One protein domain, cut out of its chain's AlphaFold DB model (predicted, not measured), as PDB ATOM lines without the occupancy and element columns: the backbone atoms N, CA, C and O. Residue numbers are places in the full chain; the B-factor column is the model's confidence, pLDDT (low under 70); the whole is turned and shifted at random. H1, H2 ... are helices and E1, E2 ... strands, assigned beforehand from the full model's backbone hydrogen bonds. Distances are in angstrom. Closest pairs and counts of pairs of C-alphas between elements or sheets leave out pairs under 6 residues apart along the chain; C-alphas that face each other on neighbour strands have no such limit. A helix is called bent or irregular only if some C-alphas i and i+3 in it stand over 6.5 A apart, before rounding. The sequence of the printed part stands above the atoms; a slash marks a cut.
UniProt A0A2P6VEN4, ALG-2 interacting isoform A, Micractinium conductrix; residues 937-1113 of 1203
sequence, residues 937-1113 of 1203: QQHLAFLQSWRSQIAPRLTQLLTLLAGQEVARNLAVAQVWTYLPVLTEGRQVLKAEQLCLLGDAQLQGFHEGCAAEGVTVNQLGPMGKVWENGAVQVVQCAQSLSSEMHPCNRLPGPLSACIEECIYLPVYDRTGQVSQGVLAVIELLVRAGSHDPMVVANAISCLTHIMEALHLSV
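This is residues 937 to 1113 of the 1203 residues of the protein "ALG-2 interacting isoform A" of Micractinium conductrix (UniProt A0A2P6VEN4). A twisted sheet of four strands forms the core, with helices over both faces: H1b, the second arm of the bent helix H1, and H9 on one, H6 and H8 on the other. Beyond one end of the sheet lie H1a, H3 and H4, away from its strands. The printed part has 177 residues, with nine named helices and four named strands in the order H1 H2 E1 H3 H4 H5 H6 E2 H7 H8 E3 E4 H9; the sheet's order is E1, E4, E3, E2, antiparallel throughout. The class is mixed, helices and strands; the whole is compact, with a radius of gyration of the C-alphas of 16.1 A and spans of 50 by 36 by 25 A.

The strands are E1, residues 970 to 977, 20.3 A; E4, 1079 to 1086, 22.3 A; E3, 1058 to 1068, 29.4 A; and E2, 1032 to 1034. H1, residues 937 to 961, was assigned as one helix by its hydrogen bonds but is bent, with C-alphas 948 and 951 6.7 A apart; its arms are H1a, 937 to 948, 16.5 A, and H1b, 951 to 961, 15.4 A. C-alpha 937 is at (5.008, 14.883, -8.083). H2 is 965 to 968, H3 979 to 984, H4 1000 to 1011, 16.9 A, H5 1016 to 1019, H6 1021 to 1028, H7 1046 to 1049 and H8 1052 to 1057. H9, 1094 to 1108, 21.2 A, ends with C-alpha 1108 at (16.102, -14.162, -6.038).

E3 and E4 form a hairpin, with N 1062 and O 1083 2.8 A apart. N 974 and O 1082 pair E1 with E4 at 2.8 A, and N 1034 and O 1061 pair E2 with E3 at 2.8 A. The three layers, helices on both faces of a sheet, have H1b and H9 on one face, H6 and H8 on the other. H6 runs along E3 at a height over the sheet of 7.8 A. H9 touches H1b with residues 1101 to 1106 alone, at a steep tilt of 44 degrees, opposite ways; C-alphas 957 and 1105 are closest, 6.4 A. H9 also touches H2, closest C-alphas 966 and 1098, 6.1 A. H5 touches H6, closest C-alphas 1016 and 1023, 5.2 A; H7 and H8 touch only at the corner, closest C-alphas 1047 and 1055, 4.3 A. H1a is close to but not clearly touching H3 and H4. O i to N i+4 pairs are all within hydrogen-bond range in H1a, H1b, H3, H6 and H9, against 5 of 8 in H4 and 0 of 2 in H8, which has 3 of 3 O i to N i+3 pairs; H2, H5 and H7 are too short.

The C-alphas of Gln 937 and His 1090 are the farthest apart, 50.7 A. The printed part has no cut; the links H3 to H4 and E2 to H7 are long. The model's pLDDT is under 70 at residues 937 to 939 and 978 to 1019.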
ATOM      1  N   GLN A 937       4.944  15.764  -6.913       69.81
ATOM      2  CA  GLN A 937       5.008  14.883  -8.083       69.81
ATOM      3  C   GLN A 937       6.077  13.803  -7.894       69.81
ATOM      4  O   GLN A 937       5.824  12.635  -8.186       69.81
ATOM      5  N   GLN A 938       7.238  14.173  -7.343       67.12
ATOM      6  CA  GLN A 938       8.305  13.231  -6.992       67.12
ATOM      7  C   GLN A 938       7.824  12.203  -5.959       67.12
ATOM      8  O   GLN A 938       7.968  11.003  -6.180       67.12
ATOM      9  N   HIS A 939       7.152  12.654  -4.893       68.25
ATOM     10  CA  HIS A 939       6.556  11.770  -3.889       68.25
ATOM     11  C   HIS A 939       5.513  10.808  -4.497       68.25
ATOM     12  O   HIS A 939       5.543   9.605  -4.226       68.25
ATOM     13  N   LEU A 940       4.619  11.290  -5.371       72.88
ATOM     14  CA  LEU A 940       3.633  10.431  -6.041       72.88
ATOM     15  C   LEU A 940       4.282   9.414  -6.995       72.88
ATOM     16  O   LEU A 940       3.853   8.258  -7.019       72.88
ATOM     17  N   ALA A 941       5.319   9.805  -7.741       77.62
ATOM     18  CA  ALA A 941       6.070   8.897  -8.610       77.62
ATOM     19  C   ALA A 941       6.795   7.806  -7.799       77.62
ATOM     20  O   ALA A 941       6.720   6.626  -8.141       77.62
ATOM     21  N   PHE A 942       7.418   8.183  -6.679       79.38
ATOM     22  CA  PHE A 942       8.064   7.268  -5.739       79.38
ATOM     23  C   PHE A 942       7.072   6.259  -5.132       79.38
ATOM     24  O   PHE A 942       7.316   5.052  -5.175       79.38
ATOM     25  N   LEU A 943       5.901   6.719  -4.669       79.00
ATOM     26  CA  LEU A 943       4.825   5.844  -4.181       79.00
ATOM     27  C   LEU A 943       4.319   4.868  -5.252       79.00
ATOM     28  O   LEU A 943       4.047   3.706  -4.943       79.00
ATOM     29  N   GLN A 944       4.181   5.311  -6.505       81.56
ATOM     30  CA  GLN A 944       3.783   4.442  -7.619       81.56
ATOM     31  C   GLN A 944       4.869   3.408  -7.948       81.56
ATOM     32  O   GLN A 944       4.551   2.230  -8.133       81.56
ATOM     33  N   SER A 945       6.141   3.818  -7.958       83.25
ATOM     34  CA  SER A 945       7.284   2.928  -8.182       83.25
ATOM     35  C   SER A 945       7.378   1.862  -7.083       83.25
ATOM     36  O   SER A 945       7.357   0.666  -7.371       83.25
ATOM     37  N   TRP A 946       7.323   2.253  -5.805       86.50
ATOM     38  CA  TRP A 946       7.362   1.297  -4.694       86.50
ATOM     39  C   TRP A 946       6.174   0.324  -4.694       86.50
ATOM     40  O   TRP A 946       6.367  -0.884  -4.542       86.50
ATOM     41  N   ARG A 947       4.945   0.819  -4.913       85.69
ATOM     42  CA  ARG A 947       3.734  -0.027  -4.946       85.69
ATOM     43  C   ARG A 947       3.737  -1.031  -6.100       85.69
ATOM     44  O   ARG A 947       3.194  -2.119  -5.940       85.69
ATOM     45  N   SER A 948       4.323  -0.676  -7.245       87.81
ATOM     46  CA  SER A 948       4.386  -1.552  -8.423       87.81
ATOM     47  C   SER A 948       5.590  -2.498  -8.416       87.81
ATOM     48  O   SER A 948       5.468  -3.618  -8.909       87.81
ATOM     49  N   GLN A 949       6.726  -2.090  -7.840       90.06
ATOM     50  CA  GLN A 949       7.974  -2.859  -7.895       90.06
ATOM     51  C   GLN A 949       8.343  -3.564  -6.585       90.06
ATOM     52  O   GLN A 949       8.768  -4.716  -6.624       90.06
ATOM     53  N   ILE A 950       8.209  -2.902  -5.431       89.44
ATOM     54  CA  ILE A 950       8.779  -3.366  -4.152       89.44
ATOM     55  C   ILE A 950       7.741  -4.082  -3.292       89.44
ATOM     56  O   ILE A 950       8.023  -5.168  -2.787       89.44
ATOM     57  N   ALA A 951       6.524  -3.543  -3.174       87.81
ATOM     58  CA  ALA A 951       5.453  -4.174  -2.395       87.81
ATOM     59  C   ALA A 951       5.173  -5.643  -2.802       87.81
ATOM     60  O   ALA A 951       5.050  -6.491  -1.908       87.81
ATOM     61  N   PRO A 952       5.141  -6.004  -4.107       90.88
ATOM     62  CA  PRO A 952       4.964  -7.396  -4.520       90.88
ATOM     63  C   PRO A 952       6.161  -8.274  -4.136       90.88
ATOM     64  O   PRO A 952       5.955  -9.382  -3.645       90.88
ATOM     65  N   ARG A 953       7.401  -7.768  -4.274       94.88
ATOM     66  CA  ARG A 953       8.628  -8.477  -3.863       94.88
ATOM     67  C   ARG A 953       8.631  -8.747  -2.355       94.88
ATOM     68  O   ARG A 953       8.902  -9.870  -1.952       94.88
ATOM     69  N   LEU A 954       8.270  -7.771  -1.519       91.81
ATOM     70  CA  LEU A 954       8.188  -7.945  -0.058       91.81
ATOM     71  C   LEU A 954       7.096  -8.952   0.353       91.81
ATOM     72  O   LEU A 954       7.319  -9.792   1.225       91.81
ATOM     73  N   THR A 955       5.941  -8.930  -0.317       89.81
ATOM     74  CA  THR A 955       4.874  -9.928  -0.100       89.81
ATOM     75  C   THR A 955       5.331 -11.333  -0.520       89.81
ATOM     76  O   THR A 955       5.104 -12.313   0.196       89.81
ATOM     77  N   GLN A 956       6.023 -11.448  -1.658       93.62
ATOM     78  CA  GLN A 956       6.585 -12.709  -2.143       93.62
ATOM     79  C   GLN A 956       7.714 -13.227  -1.235       93.62
ATOM     80  O   GLN A 956       7.784 -14.429  -0.999       93.62
ATOM     81  N   LEU A 957       8.537 -12.340  -0.667       95.19
ATOM     82  CA  LEU A 957       9.597 -12.662   0.294       95.19
ATOM     83  C   LEU A 957       9.035 -13.342   1.548       95.19
ATOM     84  O   LEU A 957       9.492 -14.425   1.903       95.19
ATOM     85  N   LEU A 958       7.999 -12.761   2.166       93.75
ATOM     86  CA  LEU A 958       7.307 -13.381   3.304       93.75
ATOM     87  C   LEU A 958       6.637 -14.711   2.925       93.75
ATOM     88  O   LEU A 958       6.713 -15.678   3.681       93.75
ATOM     89  N   THR A 959       6.020 -14.780   1.740       94.62
ATOM     90  CA  THR A 959       5.361 -16.001   1.240       94.62
ATOM     91  C   THR A 959       6.365 -17.140   1.034       94.62
ATOM     92  O   THR A 959       6.092 -18.281   1.401       94.62
ATOM     93  N   LEU A 960       7.540 -16.836   0.477       96.62
ATOM     94  CA  LEU A 960       8.615 -17.804   0.271       96.62
ATOM     95  C   LEU A 960       9.281 -18.198   1.593       96.62
ATOM     96  O   LEU A 960       9.530 -19.384   1.785       96.62
ATOM     97  N   LEU A 961       9.506 -17.252   2.515       95.94
ATOM     98  CA  LEU A 961      10.039 -17.520   3.856       95.94
ATOM     99  C   LEU A 961       9.131 -18.481   4.636       95.94
ATOM    100  O   LEU A 961       9.626 -19.441   5.218       95.94
ATOM    101  N   ALA A 962       7.811 -18.274   4.601       93.50
ATOM    102  CA  ALA A 962       6.836 -19.138   5.270       93.50
ATOM    103  C   ALA A 962       6.830 -20.594   4.748       93.50
ATOM    104  O   ALA A 962       6.363 -21.492   5.448       93.50
ATOM    105  N   GLY A 963       7.363 -20.840   3.545       95.25
ATOM    106  CA  GLY A 963       7.568 -22.181   2.991       95.25
ATOM    107  C   GLY A 963       8.857 -22.882   3.444       95.25
ATOM    108  O   GLY A 963       9.051 -24.047   3.103       95.25
ATOM    109  N   GLN A 964       9.743 -22.203   4.180       96.81
ATOM    110  CA  GLN A 964      11.054 -22.721   4.588       96.81
ATOM    111  C   GLN A 964      11.015 -23.352   5.980       96.81
ATOM    112  O   GLN A 964      10.282 -22.910   6.863       96.81
ATOM    113  N   GLU A 965      11.878 -24.340   6.225       94.94
ATOM    114  CA  GLU A 965      11.925 -25.011   7.531       94.94
ATOM    115  C   GLU A 965      12.309 -24.058   8.674       94.94
ATOM    116  O   GLU A 965      11.776 -24.188   9.776       94.94
ATOM    117  N   VAL A 966      13.139 -23.043   8.401       94.38
ATOM    118  CA  VAL A 966      13.545 -22.036   9.396       94.38
ATOM    119  C   VAL A 966      12.367 -21.215   9.937       94.38
ATOM    120  O   VAL A 966      12.385 -20.819  11.101       94.38
ATOM    121  N   ALA A 967      11.287 -21.040   9.166       93.31
ATOM    122  CA  ALA A 967      10.088 -20.349   9.644       93.31
ATOM    123  C   ALA A 967       9.370 -21.108  10.777       93.31
ATOM    124  O   ALA A 967       8.628 -20.495  11.543       93.31
ATOM    125  N   ARG A 968       9.636 -22.412  10.967       94.19
ATOM    126  CA  ARG A 968       9.142 -23.158  12.141       94.19
ATOM    127  C   ARG A 968       9.756 -22.661  13.451       94.19
ATOM    128  O   ARG A 968       9.088 -22.766  14.480       94.19
ATOM    129  N   ASN A 969      10.971 -22.109  13.401       95.50
ATOM    130  CA  ASN A 969      11.704 -21.569  14.550       95.50
ATOM    131  C   ASN A 969      11.381 -20.087  14.817       95.50
ATOM    132  O   ASN A 969      11.713 -19.570  15.879       95.50
ATOM    133  N   LEU A 970      10.712 -19.398  13.888       93.75
ATOM    134  CA  LEU A 970      10.269 -18.016  14.075       93.75
ATOM    135  C   LEU A 970       8.901 -17.978  14.771       93.75
ATOM    136  O   LEU A 970       7.989 -18.738  14.445       93.75
ATOM    137  N   ALA A 971       8.732 -17.082  15.737       91.31
ATOM    138  CA  ALA A 971       7.427 -16.733  16.289       91.31
ATOM    139  C   ALA A 971       6.656 -15.827  15.317       91.31
ATOM    140  O   ALA A 971       5.471 -16.054  15.080       91.31
ATOM    141  N   VAL A 972       7.336 -14.828  14.740       91.94
ATOM    142  CA  VAL A 972       6.767 -13.852  13.796       91.94
ATOM    143  C   VAL A 972       7.848 -13.390  12.811       91.94
ATOM    144  O   VAL A 972       9.026 -13.334  13.162       91.94
ATOM    145  N   ALA A 973       7.447 -13.007  11.599       92.75
ATOM    146  CA  ALA A 973       8.246 -12.196  10.683       92.75
ATOM    147  C   ALA A 973       7.405 -10.989  10.239       92.75
ATOM    148  O   ALA A 973       6.259 -11.162   9.817       92.75
ATOM    149  N   GLN A 974       7.949  -9.779  10.362       89.62
ATOM    150  CA  GLN A 974       7.277  -8.515  10.043       89.62
ATOM    151  C   GLN A 974       8.147  -7.666   9.110       89.62
ATOM    152  O   GLN A 974       9.365  -7.826   9.070       89.62
ATOM    153  N   VAL A 975       7.523  -6.773   8.336       88.56
ATOM    154  CA  VAL A 975       8.219  -5.908   7.371       88.56
ATOM    155  C   VAL A 975       7.808  -4.462   7.603       88.56
ATOM    156  O   VAL A 975       6.698  -4.048   7.272       88.56
ATOM    157  N   TRP A 976       8.737  -3.699   8.159       86.75
ATOM    158  CA  TRP A 976       8.608  -2.281   8.434       86.75
ATOM    159  C   TRP A 976       8.931  -1.484   7.183       86.75
ATOM    160  O   TRP A 976       9.950  -1.711   6.536       86.75
ATOM    161  N   THR A 977       8.051  -0.555   6.826       81.25
ATOM    162  CA  THR A 977       8.174   0.265   5.615       81.25
ATOM    163  C   THR A 977       7.779   1.696   5.948       81.25
ATOM    164  O   THR A 977       6.983   1.930   6.854       81.25
ATOM    165  N   TYR A 978       8.300   2.657   5.197       67.12
ATOM    166  CA  TYR A 978       7.999   4.077   5.386       67.12
ATOM    167  C   TYR A 978       6.602   4.485   4.861       67.12
ATOM    168  O   TYR A 978       6.141   5.594   5.132       67.12
ATOM    169  N   LEU A 979       5.896   3.620   4.113       56.38
ATOM    170  CA  LEU A 979       4.650   4.006   3.433       56.38
ATOM    171  C   LEU A 979       3.488   4.431   4.338       56.38
ATOM    172  O   LEU A 979       2.815   5.380   3.946       56.38
ATOM    173  N   PRO A 980       3.222   3.808   5.502       49.62
ATOM    174  CA  PRO A 980       2.149   4.256   6.390       49.62
ATOM    175  C   PRO A 980       2.291   5.734   6.794       49.62
ATOM    176  O   PRO A 980       1.293   6.449   6.870       49.62
ATOM    177  N   VAL A 981       3.528   6.228   6.939       46.62
ATOM    178  CA  VAL A 981       3.814   7.654   7.174       46.62
ATOM    179  C   VAL A 981       3.485   8.494   5.931       46.62
ATOM    180  O   VAL A 981       2.829   9.529   6.038       46.62
ATOM    181  N   LEU A 982       3.881   8.026   4.740       43.62
ATOM    182  CA  LEU A 982       3.649   8.718   3.464       43.62
ATOM    183  C   LEU A 982       2.176   8.799   3.039       43.62
ATOM    184  O   LEU A 982       1.778   9.774   2.401       43.62
ATOM    185  N   THR A 983       1.375   7.763   3.313       42.81
ATOM    186  CA  THR A 983       0.036   7.623   2.716       42.81
ATOM    187  C   THR A 983      -1.115   8.046   3.621       42.81
ATOM    188  O   THR A 983      -2.187   8.333   3.095       42.81
ATOM    189  N   GLU A 984      -0.923   8.082   4.945       45.41
ATOM    190  CA  GLU A 984      -2.020   8.301   5.908       45.41
ATOM    191  C   GLU A 984      -1.935   9.613   6.706       45.41
ATOM    192  O   GLU A 984      -2.834   9.904   7.489       45.41
ATOM    193  N   GLY A 985      -0.902  10.439   6.481       43.41
ATOM    194  CA  GLY A 985      -0.943  11.890   6.729       43.41
ATOM    195  C   GLY A 985      -1.505  12.336   8.086       43.41
ATOM    196  O   GLY A 985      -2.420  13.157   8.122       43.41
ATOM    197  N   ARG A 986      -0.926  11.826   9.185       42.78
ATOM    198  CA  ARG A 986      -1.317  12.035  10.599       42.78
ATOM    199  C   ARG A 986      -2.668  11.417  11.019       42.78
ATOM    200  O   ARG A 986      -3.700  12.084  10.975       42.78
ATOM    201  N   GLN A 987      -2.610  10.237  11.653       38.12
ATOM    202  CA  GLN A 987      -3.098  10.059  13.045       38.12
ATOM    203  C   GLN A 987      -2.900   8.648  13.627       38.12
ATOM    204  O   GLN A 987      -2.829   8.522  14.848       38.12
ATOM    205  N   VAL A 988      -2.800   7.607  12.793       38.50
ATOM    206  CA  VAL A 988      -2.777   6.200  13.253       38.50
ATOM    207  C   VAL A 988      -1.476   5.838  13.986       38.50
ATOM    208  O   VAL A 988      -1.512   5.161  15.010       38.50
ATOM    209  N   LEU A 989      -0.328   6.347  13.526       40.09
ATOM    210  CA  LEU A 989       1.009   6.029  14.053       40.09
ATOM    211  C   LEU A 989       1.369   6.790  15.343       40.09
ATOM    212  O   LEU A 989       2.439   7.384  15.455       40.09
ATOM    213  N   LYS A 990       0.500   6.758  16.357       31.91
ATOM    214  CA  LYS A 990       0.792   7.343  17.682       31.91
ATOM    215  C   LYS A 990       1.763   6.520  18.551       31.91
ATOM    216  O   LYS A 990       1.967   6.877  19.705       31.91
ATOM    217  N   ALA A 991       2.343   5.449  18.003       32.62
ATOM    218  CA  ALA A 991       3.270   4.552  18.694       32.62
ATOM    219  C   ALA A 991       4.532   4.168  17.886       32.62
ATOM    220  O   ALA A 991       5.432   3.567  18.458       32.62
ATOM    221  N   GLU A 992       4.626   4.477  16.581       34.53
ATOM    222  CA  GLU A 992       5.676   3.917  15.705       34.53
ATOM    223  C   GLU A 992       6.280   4.980  14.766       34.53
ATOM    224  O   GLU A 992       5.814   5.216  13.651       34.53
ATOM    225  N   GLN A 993       7.333   5.645  15.251       36.69
ATOM    226  CA  GLN A 993       7.995   6.805  14.636       36.69
ATOM    227  C   GLN A 993       9.094   6.434  13.614       36.69
ATOM    228  O   GLN A 993      10.268   6.740  13.818       36.69
ATOM    229  N   LEU A 994       8.756   5.725  12.530       37.62
ATOM    230  CA  LEU A 994       9.764   5.248  11.564       37.62
ATOM    231  C   LEU A 994      10.553   6.374  10.865       37.62
ATOM    232  O   LEU A 994      10.003   7.415  10.518       37.62
ATOM    233  N   CYS A 995      11.851   6.131  10.650       37.69
ATOM    234  CA  CYS A 995      12.850   7.113  10.218       37.69
ATOM    235  C   CYS A 995      13.814   6.543   9.159       37.69
ATOM    236  O   CYS A 995      13.810   5.342   8.903       37.69
ATOM    237  N   LEU A 996      14.608   7.413   8.524       38.12
ATOM    238  CA  LEU A 996      15.371   7.146   7.295       38.12
ATOM    239  C   LEU A 996      16.628   8.036   7.207       38.12
ATOM    240  O   LEU A 996      16.612   9.152   7.722       38.12
ATOM    241  N   LEU A 997      17.666   7.578   6.492       38.12
ATOM    242  CA  LEU A 997      18.845   8.361   6.084       38.12
ATOM    243  C   LEU A 997      19.341   7.951   4.673       38.12
ATOM    244  O   LEU A 997      19.058   6.855   4.194       38.12
ATOM    245  N   GLY A 998      20.094   8.839   4.006       38.78
ATOM    246  CA  GLY A 998      20.956   8.502   2.855       38.78
ATOM    247  C   GLY A 998      20.574   9.033   1.462       38.78
ATOM    248  O   GLY A 998      21.456   9.494   0.744       38.78
ATOM    249  N   ASP A 999      19.302   8.989   1.050       47.00
ATOM    250  CA  ASP A 999      18.887   9.342  -0.327       47.00
ATOM    251  C   ASP A 999      18.330  10.777  -0.415       47.00
ATOM    252  O   ASP A 999      17.504  11.172   0.404       47.00
ATOM    253  N   ALA A1000      18.711  11.546  -1.440       50.44
ATOM    254  CA  ALA A1000      18.202  12.901  -1.681       50.44
ATOM    255  C   ALA A1000      16.682  12.954  -1.953       50.44
ATOM    256  O   ALA A1000      16.045  13.964  -1.652       50.44
ATOM    257  N   GLN A1001      16.076  11.881  -2.481       50.06
ATOM    258  CA  GLN A1001      14.614  11.782  -2.619       50.06
ATOM    259  C   GLN A1001      13.910  11.543  -1.277       50.06
ATOM    260  O   GLN A1001      12.756  11.934  -1.110       50.06
ATOM    261  N   LEU A1002      14.608  10.934  -0.312       49.59
ATOM    262  CA  LEU A1002      14.114  10.740   1.049       49.59
ATOM    263  C   LEU A1002      14.451  11.940   1.951       49.59
ATOM    264  O   LEU A1002      13.681  12.249   2.856       49.59
ATOM    265  N   GLN A1003      15.526  12.687   1.672       52.94
ATOM    266  CA  GLN A1003      15.985  13.822   2.481       52.94
ATOM    267  C   GLN A1003      14.904  14.889   2.705       52.94
ATOM    268  O   GLN A1003      14.663  15.276   3.847       52.94
ATOM    269  N   GLY A1004      14.192  15.308   1.653       56.38
ATOM    270  CA  GLY A1004      13.088  16.272   1.789       56.38
ATOM    271  C   GLY A1004      11.913  15.756   2.637       56.38
ATOM    272  O   GLY A1004      11.109  16.544   3.130       56.38
ATOM    273  N   PHE A1005      11.823  14.438   2.844       50.84
ATOM    274  CA  PHE A1005      10.903  13.804   3.784       50.84
ATOM    275  C   PHE A1005      11.521  13.649   5.190       50.84
ATOM    276  O   PHE A1005      10.802  13.854   6.165       50.84
ATOM    277  N   HIS A1006      12.836  13.410   5.328       55.38
ATOM    278  CA  HIS A1006      13.532  13.456   6.628       55.38
ATOM    279  C   HIS A1006      13.359  14.830   7.291       55.38
ATOM    280  O   HIS A1006      12.994  14.916   8.461       55.38
ATOM    281  N   GLU A1007      13.577  15.902   6.524       56.19
ATOM    282  CA  GLU A1007      13.417  17.292   6.965       56.19
ATOM    283  C   GLU A1007      11.965  17.577   7.396       56.19
ATOM    284  O   GLU A1007      11.735  18.273   8.385       56.19
ATOM    285  N   GLY A1008      10.984  16.964   6.721       55.75
ATOM    286  CA  GLY A1008       9.572  16.994   7.113       55.75
ATOM    287  C   GLY A1008       9.289  16.261   8.429       55.75
ATOM    288  O   GLY A1008       8.711  16.847   9.342       55.75
ATOM    289  N   CYS A1009       9.719  15.004   8.567       50.75
ATOM    290  CA  CYS A1009       9.509  14.209   9.782       50.75
ATOM    291  C   CYS A1009      10.214  14.803  11.010       50.75
ATOM    292  O   CYS A1009       9.613  14.868  12.084       50.75
ATOM    293  N   ALA A1010      11.437  15.315  10.849       53.72
ATOM    294  CA  ALA A1010      12.147  16.029  11.907       53.72
ATOM    295  C   ALA A1010      11.398  17.307  12.334       53.72
ATOM    296  O   ALA A1010      11.279  17.581  13.528       53.72
ATOM    297  N   ALA A1011      10.814  18.050  11.384       54.38
ATOM    298  CA  ALA A1011       9.968  19.210  11.679       54.38
ATOM    299  C   ALA A1011       8.624  18.849  12.350       54.38
ATOM    300  O   ALA A1011       8.035  19.697  13.023       54.38
ATOM    301  N   GLU A1012       8.147  17.604  12.223       51.72
ATOM    302  CA  GLU A1012       7.009  17.071  12.992       51.72
ATOM    303  C   GLU A1012       7.409  16.473  14.359       51.72
ATOM    304  O   GLU A1012       6.536  16.033  15.109       51.72
ATOM    305  N   GLY A1013       8.699  16.485  14.719       44.81
ATOM    306  CA  GLY A1013       9.204  15.968  15.999       44.81
ATOM    307  C   GLY A1013       9.396  14.448  16.047       44.81
ATOM    308  O   GLY A1013       9.489  13.879  17.134       44.81
ATOM    309  N   VAL A1014       9.445  13.788  14.887       48.03
ATOM    310  CA  VAL A1014       9.735  12.352  14.755       48.03
ATOM    311  C   VAL A1014      11.250  12.144  14.861       48.03
ATOM    312  O   VAL A1014      11.999  12.771  14.110       48.03
ATOM    313  N   THR A1015      11.729  11.287  15.773       53.75
ATOM    314  CA  THR A1015      13.183  11.097  15.986       53.75
ATOM    315  C   THR A1015      13.622   9.634  15.930       53.75
ATOM    316  O   THR A1015      13.114   8.802  16.680       53.75
ATOM    317  N   VAL A1016      14.643   9.359  15.106       49.47
ATOM    318  CA  VAL A1016      15.195   8.020  14.792       49.47
ATOM    319  C   VAL A1016      15.464   7.173  16.037       49.47
ATOM    320  O   VAL A1016      15.170   5.979  16.071       49.47
ATOM    321  N   ASN A1017      15.990   7.810  17.080       50.59
ATOM    322  CA  ASN A1017      16.529   7.146  18.264       50.59
ATOM    323  C   ASN A1017      15.444   6.453  19.112       50.59
ATOM    324  O   ASN A1017      15.751   5.497  19.820       50.59
ATOM    325  N   GLN A1018      14.175   6.872  19.000       57.56
ATOM    326  CA  GLN A1018      13.044   6.258  19.718       57.56
ATOM    327  C   GLN A1018      12.671   4.861  19.176       57.56
ATOM    328  O   GLN A1018      11.936   4.121  19.821       57.56
ATOM    329  N   LEU A1019      13.201   4.470  18.012       58.50
ATOM    330  CA  LEU A1019      12.981   3.157  17.389       58.50
ATOM    331  C   LEU A1019      13.929   2.055  17.891       58.50
ATOM    332  O   LEU A1019      13.840   0.911  17.434       58.50
ATOM    333  N   GLY A1020      14.898   2.391  18.746       75.19
ATOM    334  CA  GLY A1020      15.866   1.430  19.270       75.19
ATOM    335  C   GLY A1020      16.666   0.703  18.176       75.19
ATOM    336  O   GLY A1020      17.184   1.356  17.264       75.19
ATOM    337  N   PRO A1021      16.783  -0.643  18.235       77.81
ATOM    338  CA  PRO A1021      17.529  -1.423  17.245       77.81
ATOM    339  C   PRO A1021      17.069  -1.175  15.807       77.81
ATOM    340  O   PRO A1021      17.902  -1.070  14.912       77.81
ATOM    341  N   MET A1022      15.760  -1.020  15.583       79.50
ATOM    342  CA  MET A1022      15.208  -0.785  14.249       79.50
ATOM    343  C   MET A1022      15.665   0.561  13.673       79.50
ATOM    344  O   MET A1022      16.033   0.619  12.504       79.50
ATOM    345  N   GLY A1023      15.711   1.623  14.484       76.38
ATOM    346  CA  GLY A1023      16.207   2.937  14.051       76.38
ATOM    347  C   GLY A1023      17.652   2.878  13.570       76.38
ATOM    348  O   GLY A1023      17.961   3.356  12.481       76.38
ATOM    349  N   LYS A1024      18.508   2.171  14.318       77.44
ATOM    350  CA  LYS A1024      19.917   1.958  13.954       77.44
ATOM    351  C   LYS A1024      20.096   1.192  12.639       77.44
ATOM    352  O   LYS A1024      21.109   1.388  11.971       77.44
ATOM    353  N   VAL A1025      19.139   0.349  12.246       82.31
ATOM    354  CA  VAL A1025      19.164  -0.386  10.963       82.31
ATOM    355  C   VAL A1025      18.825   0.539   9.794       82.31
ATOM    356  O   VAL A1025      19.481   0.470   8.757       82.31
ATOM    357  N   TRP A1026      17.836   1.424   9.962       81.00
ATOM    358  CA  TRP A1026      17.483   2.444   8.965       81.00
ATOM    359  C   TRP A1026      18.570   3.519   8.801       81.00
ATOM    360  O   TRP A1026      18.772   4.012   7.696       81.00
ATOM    361  N   GLU A1027      19.262   3.866   9.889       76.38
ATOM    362  CA  GLU A1027      20.375   4.824   9.923       76.38
ATOM    363  C   GLU A1027      21.662   4.252   9.313       76.38
ATOM    364  O   GLU A1027      22.177   4.780   8.331       76.38
ATOM    365  N   ASN A1028      22.181   3.164   9.889       81.06
ATOM    366  CA  ASN A1028      23.516   2.643   9.573       81.06
ATOM    367  C   ASN A1028      23.494   1.613   8.436       81.06
ATOM    368  O   ASN A1028      24.542   1.131   8.010       81.06
ATOM    369  N   GLY A1029      22.306   1.199   7.986       84.38
ATOM    370  CA  GLY A1029      22.164   0.206   6.928       84.38
ATOM    371  C   GLY A1029      22.654  -1.199   7.297       84.38
ATOM    372  O   GLY A1029      22.849  -2.019   6.398       84.38
ATOM    373  N   ALA A1030      22.858  -1.469   8.591       87.19
ATOM    374  CA  ALA A1030      23.477  -2.676   9.134       87.19
ATOM    375  C   ALA A1030      22.461  -3.593   9.835       87.19
ATOM    376  O   ALA A1030      21.548  -3.123  10.515       87.19
ATOM    377  N   VAL A1031      22.654  -4.911   9.717       92.19
ATOM    378  CA  VAL A1031      21.854  -5.921  10.435       92.19
ATOM    379  C   VAL A1031      22.075  -5.789  11.944       92.19
ATOM    380  O   VAL A1031      23.217  -5.735  12.396       92.19
ATOM    381  N   GLN A1032      20.994  -5.787  12.726       93.12
ATOM    382  CA  GLN A1032      21.049  -5.819  14.194       93.12
ATOM    383  C   GLN A1032      20.488  -7.147  14.711       93.12
ATOM    384  O   GLN A1032      19.437  -7.603  14.257       93.12
ATOM    385  N   VAL A1033      21.174  -7.759  15.680       93.50
ATOM    386  CA  VAL A1033      20.742  -8.993  16.356       93.50
ATOM    387  C   VAL A1033      20.663  -8.724  17.852       93.50
ATOM    388  O   VAL A1033      21.643  -8.315  18.470       93.50
ATOM    389  N   VAL A1034      19.498  -8.976  18.438       91.62
ATOM    390  CA  VAL A1034      19.229  -8.844  19.870       91.62
ATOM    391  C   VAL A1034      19.039 -10.250  20.435       91.62
ATOM    392  O   VAL A1034      17.947 -10.804  20.358       91.62
ATOM    393  N   GLN A1035      20.106 -10.825  20.997       89.06
ATOM    394  CA  GLN A1035      20.141 -12.202  21.531       89.06
ATOM    395  C   GLN A1035      19.337 -12.399  22.832       89.06
ATOM    396  O   GLN A1035      19.253 -13.500  23.366       89.06
ATOM    397  N   CYS A1036      18.785 -11.323  23.389       87.12
ATOM    398  CA  CYS A1036      17.889 -11.369  24.532       87.12
ATOM    399  C   CYS A1036      16.838 -10.276  24.352       87.12
ATOM    400  O   CYS A1036      17.067  -9.120  24.696       87.12
ATOM    401  N   ALA A1037      15.677 -10.615  23.795       86.19
ATOM    402  CA  ALA A1037      14.607  -9.645  23.550       86.19
ATOM    403  C   ALA A1037      14.193  -8.895  24.838       86.19
ATOM    404  O   ALA A1037      13.886  -7.706  24.795       86.19
ATOM    405  N   GLN A1038      14.282  -9.580  25.984       85.75
ATOM    406  CA  GLN A1038      13.999  -9.062  27.326       85.75
ATOM    407  C   GLN A1038      15.001  -7.997  27.818       85.75
ATOM    408  O   GLN A1038      14.732  -7.346  28.825       85.75
ATOM    409  N   SER A1039      16.148  -7.807  27.147       85.06
ATOM    410  CA  SER A1039      17.088  -6.720  27.465       85.06
ATOM    411  C   SER A1039      16.721  -5.389  26.800       85.06
ATOM    412  O   SER A1039      17.379  -4.381  27.053       85.06
ATOM    413  N   LEU A1040      15.707  -5.366  25.928       82.06
ATOM    414  CA  LEU A1040      15.151  -4.131  25.379       82.06
ATOM    415  C   LEU A1040      14.271  -3.445  26.430       82.06
ATOM    416  O   LEU A1040      13.549  -4.105  27.177       82.06
ATOM    417  N   SER A1041      14.287  -2.110  26.460       80.56
ATOM    418  CA  SER A1041      13.319  -1.353  27.257       80.56
ATOM    419  C   SER A1041      11.894  -1.679  26.804       80.56
ATOM    420  O   SER A1041      11.653  -1.963  25.630       80.56
ATOM    421  N   SER A1042      10.927  -1.603  27.719       77.25
ATOM    422  CA  SER A1042       9.518  -1.900  27.430       77.25
ATOM    423  C   SER A1042       8.969  -1.128  26.227       77.25
ATOM    424  O   SER A1042       8.177  -1.664  25.461       77.25
ATOM    425  N   GLU A1043       9.403   0.113  26.030       72.62
ATOM    426  CA  GLU A1043       8.968   0.967  24.918       72.62
ATOM    427  C   GLU A1043       9.469   0.463  23.553       72.62
ATOM    428  O   GLU A1043       8.775   0.612  22.553       72.62
ATOM    429  N   MET A1044      10.635  -0.193  23.516       71.62
ATOM    430  CA  MET A1044      11.269  -0.700  22.289       71.62
ATOM    431  C   MET A1044      11.104  -2.220  22.101       71.62
ATOM    432  O   MET A1044      11.448  -2.757  21.050       71.62
ATOM    433  N   HIS A1045      10.600  -2.941  23.107       77.12
ATOM    434  CA  HIS A1045      10.479  -4.398  23.079       77.12
ATOM    435  C   HIS A1045       9.324  -4.829  22.147       77.12
ATOM    436  O   HIS A1045       8.164  -4.511  22.430       77.12
ATOM    437  N   PRO A1046       9.572  -5.601  21.062       77.62
ATOM    438  CA  PRO A1046       8.527  -5.983  20.103       77.62
ATOM    439  C   PRO A1046       7.337  -6.716  20.724       77.62
ATOM    440  O   PRO A1046       6.216  -6.602  20.235       77.62
ATOM    441  N   CYS A1047       7.549  -7.413  21.838       79.56
ATOM    442  CA  CYS A1047       6.510  -8.117  22.574       79.56
ATOM    443  C   CYS A1047       5.355  -7.215  23.042       79.56
ATOM    444  O   CYS A1047       4.225  -7.691  23.089       79.56
ATOM    445  N   ASN A1048       5.590  -5.920  23.290       79.81
ATOM    446  CA  ASN A1048       4.529  -4.969  23.650       79.81
ATOM    447  C   ASN A1048       3.648  -4.547  22.460       79.81
ATOM    448  O   ASN A1048       2.580  -3.968  22.657       79.81
ATOM    449  N   ARG A1049       4.067  -4.870  21.231       76.94
ATOM    450  CA  ARG A1049       3.318  -4.650  19.984       76.94
ATOM    451  C   ARG A1049       2.606  -5.923  19.498       76.94
ATOM    452  O   ARG A1049       1.857  -5.880  18.525       76.94
ATOM    453  N   LEU A1050       2.812  -7.060  20.174       78.75
ATOM    454  CA  LEU A1050       2.230  -8.356  19.820       78.75
ATOM    455  C   LEU A1050       1.045  -8.737  20.723       78.75
ATOM    456  O   LEU A1050       1.107  -8.560  21.939       78.75
ATOM    457  N   PRO A1051      -0.027  -9.333  20.171       74.56
ATOM    458  CA  PRO A1051      -1.184  -9.723  20.961       74.56
ATOM    459  C   PRO A1051      -0.909 -10.963  21.830       74.56
ATOM    460  O   PRO A1051      -0.656 -12.063  21.334       74.56
ATOM    461  N   GLY A1052      -1.065 -10.803  23.144       78.69
ATOM    462  CA  GLY A1052      -1.212 -11.910  24.091       78.69
ATOM    463  C   GLY A1052       0.023 -12.821  24.201       78.69
ATOM    464  O   GLY A1052       1.139 -12.316  24.318       78.69
ATOM    465  N   PRO A1053      -0.139 -14.161  24.217       78.31
ATOM    466  CA  PRO A1053       0.901 -15.096  24.667       78.31
ATOM    467  C   PRO A1053       2.133 -15.182  23.756       78.31
ATOM    468  O   PRO A1053       3.149 -15.722  24.180       78.31
ATOM    469  N   LEU A1054       2.085 -14.635  22.533       76.75
ATOM    470  CA  LEU A1054       3.257 -14.558  21.652       76.75
ATOM    471  C   LEU A1054       4.399 -13.740  22.281       76.75
ATOM    472  O   LEU A1054       5.564 -14.060  22.061       76.75
ATOM    473  N   SER A1055       4.062 -12.748  23.112       78.50
ATOM    474  CA  SER A1055       5.009 -11.909  23.862       78.50
ATOM    475  C   SER A1055       5.952 -12.699  24.783       78.50
ATOM    476  O   SER A1055       7.128 -12.364  24.892       78.50
ATOM    477  N   ALA A1056       5.461 -13.768  25.417       81.00
ATOM    478  CA  ALA A1056       6.238 -14.615  26.323       81.00
ATOM    479  C   ALA A1056       7.082 -15.676  25.590       81.00
ATOM    480  O   ALA A1056       7.882 -16.373  26.213       81.00
ATOM    481  N   CYS A1057       6.895 -15.814  24.275       85.75
ATOM    482  CA  CYS A1057       7.460 -16.877  23.451       85.75
ATOM    483  C   CYS A1057       8.543 -16.367  22.487       85.75
ATOM    484  O   CYS A1057       8.757 -16.987  21.445       85.75
ATOM    485  N   ILE A1058       9.206 -15.248  22.799       90.62
ATOM    486  CA  ILE A1058      10.273 -14.650  21.983       90.62
ATOM    487  C   ILE A1058      11.549 -14.528  22.814       90.62
ATOM    488  O   ILE A1058      11.527 -14.019  23.934       90.62
ATOM    489  N   GLU A1059      12.652 -15.010  22.248       91.69
ATOM    490  CA  GLU A1059      13.967 -15.079  22.900       91.69
ATOM    491  C   GLU A1059      14.965 -14.134  22.220       91.69
ATOM    492  O   GLU A1059      15.586 -13.318  22.900       91.69
ATOM    493  N   GLU A1060      15.007 -14.130  20.883       93.44
ATOM    494  CA  GLU A1060      15.859 -13.236  20.087       93.44
ATOM    495  C   GLU A1060      15.056 -12.409  19.068       93.44
ATOM    496  O   GLU A1060      13.963 -12.793  18.636       93.44
ATOM    497  N   CYS A1061      15.611 -11.272  18.644       94.00
ATOM    498  CA  CYS A1061      15.053 -10.420  17.587       94.00
ATOM    499  C   CYS A1061      16.136 -10.063  16.559       94.00
ATOM    500  O   CYS A1061      17.232  -9.645  16.932       94.00
ATOM    501  N   ILE A1062      15.837 -10.210  15.269       95.06
ATOM    502  CA  ILE A1062      16.758  -9.933  14.159       95.06
ATOM    503  C   ILE A1062      16.140  -8.843  13.286       95.06
ATOM    504  O   ILE A1062      15.006  -8.990  12.837       95.06
ATOM    505  N   TYR A1063      16.896  -7.788  13.000       95.06
ATOM    506  CA  TYR A1063      16.480  -6.688  12.135       95.06
ATOM    507  C   TYR A1063      17.392  -6.627  10.912       95.06
ATOM    508  O   TYR A1063      18.583  -6.339  11.047       95.06
ATOM    509  N   LEU A1064      16.847  -6.889   9.721       95.44
ATOM    510  CA  LEU A1064      17.597  -6.831   8.462       95.44
ATOM    511  C   LEU A1064      17.136  -5.648   7.598       95.44
ATOM    512  O   LEU A1064      15.937  -5.550   7.329       95.44
ATOM    513  N   PRO A1065      18.044  -4.789   7.106       95.12
ATOM    514  CA  PRO A1065      17.704  -3.782   6.111       95.12
ATOM    515  C   PRO A1065      17.447  -4.427   4.744       95.12
ATOM    516  O   PRO A1065      17.994  -5.479   4.410       95.12
ATOM    517  N   VAL A1066      16.614  -3.769   3.942       94.44
ATOM    518  CA  VAL A1066      16.268  -4.166   2.575       94.44
ATOM    519  C   VAL A1066      16.598  -3.034   1.619       94.44
ATOM    520  O   VAL A1066      16.061  -1.936   1.754       94.44
ATOM    521  N   TYR A1067      17.395  -3.330   0.601       93.88
ATOM    522  CA  TYR A1067      17.689  -2.440  -0.521       93.88
ATOM    523  C   TYR A1067      17.105  -3.011  -1.821       93.88
ATOM    524  O   TYR A1067      16.982  -4.231  -1.969       93.88
ATOM    525  N   ASP A1068      16.770  -2.147  -2.781       93.25
ATOM    526  CA  ASP A1068      16.441  -2.565  -4.148       93.25
ATOM    527  C   ASP A1068      17.724  -2.724  -4.962       93.25
ATOM    528  O   ASP A1068      18.396  -1.749  -5.293       93.25
ATOM    529  N   ARG A1069      18.043  -3.961  -5.353       92.56
ATOM    530  CA  ARG A1069      19.243  -4.258  -6.145       92.56
ATOM    531  C   ARG A1069      19.159  -3.720  -7.576       92.56
ATOM    532  O   ARG A1069      20.168  -3.712  -8.277       92.56
ATOM    533  N   THR A1070      17.978  -3.284  -8.023       91.25
ATOM    534  CA  THR A1070      17.797  -2.652  -9.337       91.25
ATOM    535  C   THR A1070      18.038  -1.138  -9.326       91.25
ATOM    536  O   THR A1070      18.202  -0.564 -10.402       91.25
ATOM    537  N   GLY A1071      18.102  -0.498  -8.148       85.50
ATOM    538  CA  GLY A1071      18.295   0.950  -8.002       85.50
ATOM    539  C   GLY A1071      17.195   1.805  -8.650       85.50
ATOM    540  O   GLY A1071      17.448   2.956  -9.004       85.50
ATOM    541  N   GLN A1072      15.997   1.246  -8.865       84.81
ATOM    542  CA  GLN A1072      14.891   1.899  -9.580       84.81
ATOM    543  C   GLN A1072      13.942   2.673  -8.658       84.81
ATOM    544  O   GLN A1072      13.132   3.464  -9.146       84.81
ATOM    545  N   VAL A1073      14.013   2.436  -7.342       81.44
ATOM    546  CA  VAL A1073      13.075   3.023  -6.369       81.44
ATOM    547  C   VAL A1073      13.763   3.955  -5.371       81.44
ATOM    548  O   VAL A1073      13.264   5.052  -5.157       81.44
ATOM    549  N   SER A1074      14.899   3.563  -4.789       80.81
ATOM    550  CA  SER A1074      15.771   4.418  -3.962       80.81
ATOM    551  C   SER A1074      17.150   3.766  -3.820       80.81
ATOM    552  O   SER A1074      17.280   2.554  -4.005       80.81
ATOM    553  N   GLN A1075      18.166   4.563  -3.480       80.50
ATOM    554  CA  GLN A1075      19.513   4.099  -3.129       80.50
ATOM    555  C   GLN A1075      19.695   3.851  -1.615       80.50
ATOM    556  O   GLN A1075      20.735   3.334  -1.199       80.50
ATOM    557  N   GLY A1076      18.708   4.225  -0.793       83.25
ATOM    558  CA  GLY A1076      18.682   3.998   0.655       83.25
ATOM    559  C   GLY A1076      18.009   2.682   1.063       83.25
ATOM    560  O   GLY A1076      17.614   1.867   0.226       83.25
ATOM    561  N   VAL A1077      17.854   2.485   2.375       86.25
ATOM    562  CA  VAL A1077      17.048   1.385   2.931       86.25
ATOM    563  C   VAL A1077      15.574   1.611   2.563       86.25
ATOM    564  O   VAL A1077      15.038   2.700   2.754       86.25
ATOM    565  N   LEU A1078      14.906   0.580   2.040       87.81
ATOM    566  CA  LEU A1078      13.494   0.608   1.633       87.81
ATOM    567  C   LEU A1078      12.543  -0.018   2.659       87.81
ATOM    568  O   LEU A1078      11.360   0.328   2.712       87.81
ATOM    569  N   ALA A1079      13.035  -0.992   3.417       90.06
ATOM    570  CA  ALA A1079      12.292  -1.694   4.452       90.06
ATOM    571  C   ALA A1079      13.257  -2.261   5.499       90.06
ATOM    572  O   ALA A1079      14.431  -2.488   5.200       90.06
ATOM    573  N   VAL A1080      12.747  -2.555   6.693       92.19
ATOM    574  CA  VAL A1080      13.449  -3.356   7.702       92.19
ATOM    575  C   VAL A1080      12.601  -4.571   8.049       92.19
ATOM    576  O   VAL A1080      11.420  -4.450   8.362       92.19
ATOM    577  N   ILE A1081      13.196  -5.755   7.974       94.06
ATOM    578  CA  ILE A1081      12.533  -7.020   8.280       94.06
ATOM    579  C   ILE A1081      12.856  -7.378   9.727       94.06
ATOM    580  O   ILE A1081      14.019  -7.596  10.056       94.06
ATOM    581  N   GLU A1082      11.829  -7.430  10.571       94.00
ATOM    582  CA  GLU A1082      11.918  -7.846  11.972       94.00
ATOM    583  C   GLU A1082      11.518  -9.326  12.069       94.00
ATOM    584  O   GLU A1082      10.355  -9.688  11.874       94.00
ATOM    585  N   LEU A1083      12.494 -10.195  12.335       95.19
ATOM    586  CA  LEU A1083      12.279 -11.613  12.622       95.19
ATOM    587  C   LEU A1083      12.342 -11.824  14.133       95.19
ATOM    588  O   LEU A1083      13.329 -11.464  14.776       95.19
ATOM    589  N   LEU A1084      11.306 -12.435  14.696       94.62
ATOM    590  CA  LEU A1084      11.195 -12.695  16.128       94.62
ATOM    591  C   LEU A1084      11.354 -14.200  16.343       94.62
ATOM    592  O   LEU A1084      10.506 -14.983  15.906       94.62
ATOM    593  N   VAL A1085      12.465 -14.610  16.951       95.25
ATOM    594  CA  VAL A1085      12.841 -16.021  17.134       95.25
ATOM    595  C   VAL A1085      12.065 -16.603  18.310       95.25
ATOM    596  O   VAL A1085      11.966 -15.977  19.370       95.25
ATOM    597  N   ARG A1086      11.477 -17.791  18.125       94.06
ATOM    598  CA  ARG A1086      10.626 -18.412  19.140       94.06
ATOM    599  C   ARG A1086      11.469 -18.974  20.280       94.06
ATOM    600  O   ARG A1086      12.359 -19.783  20.039       94.06
ATOM    601  N   ALA A1087      11.108 -18.616  21.508       90.44
ATOM    602  CA  ALA A1087      11.761 -19.119  22.707       90.44
ATOM    603  C   ALA A1087      11.789 -20.652  22.747       90.44
ATOM    604  O   ALA A1087      10.774 -21.312  22.492       90.44
ATOM    605  N   GLY A1088      12.958 -21.213  23.053       89.19
ATOM    606  CA  GLY A1088      13.196 -22.654  23.005       89.19
ATOM    607  C   GLY A1088      13.448 -23.219  21.601       89.19
ATOM    608  O   GLY A1088      13.377 -24.436  21.428       89.19
ATOM    609  N   SER A1089      13.766 -22.399  20.592       89.00
ATOM    610  CA  SER A1089      14.301 -22.901  19.320       89.00
ATOM    611  C   SER A1089      15.685 -23.529  19.539       89.00
ATOM    612  O   SER A1089      16.689 -22.829  19.608       89.00
ATOM    613  N   HIS A1090      15.751 -24.858  19.642       74.69
ATOM    614  CA  HIS A1090      16.968 -25.605  20.013       74.69
ATOM    615  C   HIS A1090      18.129 -25.572  18.991       74.69
ATOM    616  O   HIS A1090      19.129 -26.259  19.193       74.69
ATOM    617  N   ASP A1091      18.001 -24.831  17.889       85.88
ATOM    618  CA  ASP A1091      19.039 -24.686  16.864       85.88
ATOM    619  C   ASP A1091      19.956 -23.493  17.204       85.88
ATOM    620  O   ASP A1091      19.531 -22.350  17.031       85.88
ATOM    621  N   PRO A1092      21.219 -23.703  17.632       85.06
ATOM    622  CA  PRO A1092      22.146 -22.607  17.928       85.06
ATOM    623  C   PRO A1092      22.567 -21.820  16.675       85.06
ATOM    624  O   PRO A1092      23.222 -20.787  16.792       85.06
ATOM    625  N   MET A1093      22.215 -22.293  15.476       93.81
ATOM    626  CA  MET A1093      22.400 -21.577  14.218       93.81
ATOM    627  C   MET A1093      21.115 -20.909  13.714       93.81
ATOM    628  O   MET A1093      21.140 -20.367  12.611       93.81
ATOM    629  N   VAL A1094      20.020 -20.867  14.488       93.25
ATOM    630  CA  VAL A1094      18.717 -20.323  14.044       93.25
ATOM    631  C   VAL A1094      18.829 -18.927  13.421       93.25
ATOM    632  O   VAL A1094      18.282 -18.700  12.342       93.25
ATOM    633  N   VAL A1095      19.611 -18.027  14.026       93.88
ATOM    634  CA  VAL A1095      19.889 -16.676  13.505       93.88
ATOM    635  C   VAL A1095      20.624 -16.731  12.163       93.88
ATOM    636  O   VAL A1095      20.187 -16.118  11.190       93.88
ATOM    637  N   ALA A1096      21.718 -17.491  12.079       94.69
ATOM    638  CA  ALA A1096      22.527 -17.608  10.863       94.69
ATOM    639  C   ALA A1096      21.753 -18.281   9.716       94.69
ATOM    640  O   ALA A1096      21.836 -17.844   8.565       94.69
ATOM    641  N   ASN A1097      20.953 -19.298  10.041       95.94
ATOM    642  CA  ASN A1097      20.062 -20.003   9.126       95.94
ATOM    643  C   ASN A1097      18.951 -19.069   8.620       95.94
ATOM    644  O   ASN A1097      18.688 -19.037   7.418       95.94
ATOM    645  N   ALA A1098      18.350 -18.255   9.496       95.25
ATOM    646  CA  ALA A1098      17.328 -17.277   9.121       95.25
ATOM    647  C   ALA A1098      17.896 -16.172   8.216       95.25
ATOM    648  O   ALA A1098      17.325 -15.907   7.157       95.25
ATOM    649  N   ILE A1099      19.042 -15.585   8.579       96.12
ATOM    650  CA  ILE A1099      19.712 -14.544   7.783       96.12
ATOM    651  C   ILE A1099      20.123 -15.093   6.409       96.12
ATOM    652  O   ILE A1099      19.826 -14.467   5.391       96.12
ATOM    653  N   SER A1100      20.752 -16.273   6.348       96.44
ATOM    654  CA  SER A1100      21.205 -16.874   5.082       96.44
ATOM    655  C   SER A1100      20.030 -17.231   4.168       96.44
ATOM    656  O   SER A1100      20.045 -16.914   2.977       96.44
ATOM    657  N   CYS A1101      18.982 -17.836   4.732       96.81
ATOM    658  CA  CYS A1101      17.763 -18.188   4.009       96.81
ATOM    659  C   CYS A1101      17.060 -16.941   3.452       96.81
ATOM    660  O   CYS A1101      16.770 -16.880   2.255       96.81
ATOM    661  N   LEU A1102      16.855 -15.915   4.286       96.44
ATOM    662  CA  LEU A1102      16.219 -14.669   3.862       96.44
ATOM    663  C   LEU A1102      17.052 -13.942   2.800       96.44
ATOM    664  O   LEU A1102      16.490 -13.490   1.806       96.44
ATOM    665  N   THR A1103      18.379 -13.890   2.956       96.38
ATOM    666  CA  THR A1103      19.291 -13.258   1.987       96.38
ATOM    667  C   THR A1103      19.201 -13.927   0.613       96.38
ATOM    668  O   THR A1103      19.124 -13.231  -0.398       96.38
ATOM    669  N   HIS A1104      19.135 -15.262   0.561       97.06
ATOM    670  CA  HIS A1104      18.985 -15.994  -0.699       97.06
ATOM    671  C   HIS A1104      17.629 -15.726  -1.377       97.06
ATOM    672  O   HIS A1104      17.573 -15.506  -2.589       97.06
ATOM    673  N   ILE A1105      16.536 -15.665  -0.604       97.56
ATOM    674  CA  ILE A1105      15.210 -15.310  -1.137       97.56
ATOM    675  C   ILE A1105      15.191 -13.844  -1.607       97.56
ATOM    676  O   ILE A1105      14.647 -13.551  -2.669       97.56
ATOM    677  N   MET A1106      15.810 -12.922  -0.864       97.00
ATOM    678  CA  MET A1106      15.944 -11.516  -1.259       97.00
ATOM    679  C   MET A1106      16.708 -11.374  -2.579       97.00
ATOM    680  O   MET A1106      16.222 -10.692  -3.481       97.00
ATOM    681  N   GLU A1107      17.839 -12.067  -2.740       95.75
ATOM    682  CA  GLU A1107      18.614 -12.073  -3.986       95.75
ATOM    683  C   GLU A1107      17.778 -12.551  -5.185       95.75
ATOM    684  O   GLU A1107      17.764 -11.882  -6.224       95.75
ATOM    685  N   ALA A1108      17.017 -13.639  -5.019       96.69
ATOM    686  CA  ALA A1108      16.102 -14.162  -6.038       96.69
ATOM    687  C   ALA A1108      14.949 -13.198  -6.401       96.69
ATOM    688  O   ALA A1108      14.332 -13.346  -7.455       96.69
ATOM    689  N   LEU A1109      14.672 -12.202  -5.553       96.56
ATOM    690  CA  LEU A1109      13.654 -11.163  -5.749       96.56
ATOM    691  C   LEU A1109      14.251  -9.797  -6.138       96.56
ATOM    692  O   LEU A1109      13.542  -8.791  -6.129       96.56
ATOM    693  N   HIS A1110      15.545  -9.740  -6.473       95.94
ATOM    694  CA  HIS A1110      16.290  -8.501  -6.743       95.94
ATOM    695  C   HIS A1110      16.252  -7.483  -5.586       95.94
ATOM    696  O   HIS A1110      16.250  -6.269  -5.796       95.94
ATOM    697  N   LEU A1111      16.243  -7.988  -4.357       95.75
ATOM    698  CA  LEU A1111      16.497  -7.241  -3.129       95.75
ATOM    699  C   LEU A1111      17.893  -7.614  -2.590       95.75
ATOM    700  O   LEU A1111      18.476  -8.623  -2.995       95.75
ATOM    701  N   SER A1112      18.448  -6.820  -1.677       95.38
ATOM    702  CA  SER A1112      19.701  -7.152  -0.982       95.38
ATOM    703  C   SER A1112      19.710  -6.662   0.466       95.38
ATOM    704  O   SER A1112      18.994  -5.724   0.809       95.38
ATOM    705  N   VAL A1113      20.506  -7.323   1.316       93.38
ATOM    706  CA  VAL A1113      20.709  -6.953   2.734       93.38
ATOM    707  C   VAL A1113      21.819  -5.905   2.896       93.38
ATOM    708  O   VAL A1113      21.804  -5.132   3.841       93.38
TER     709      VAL A1113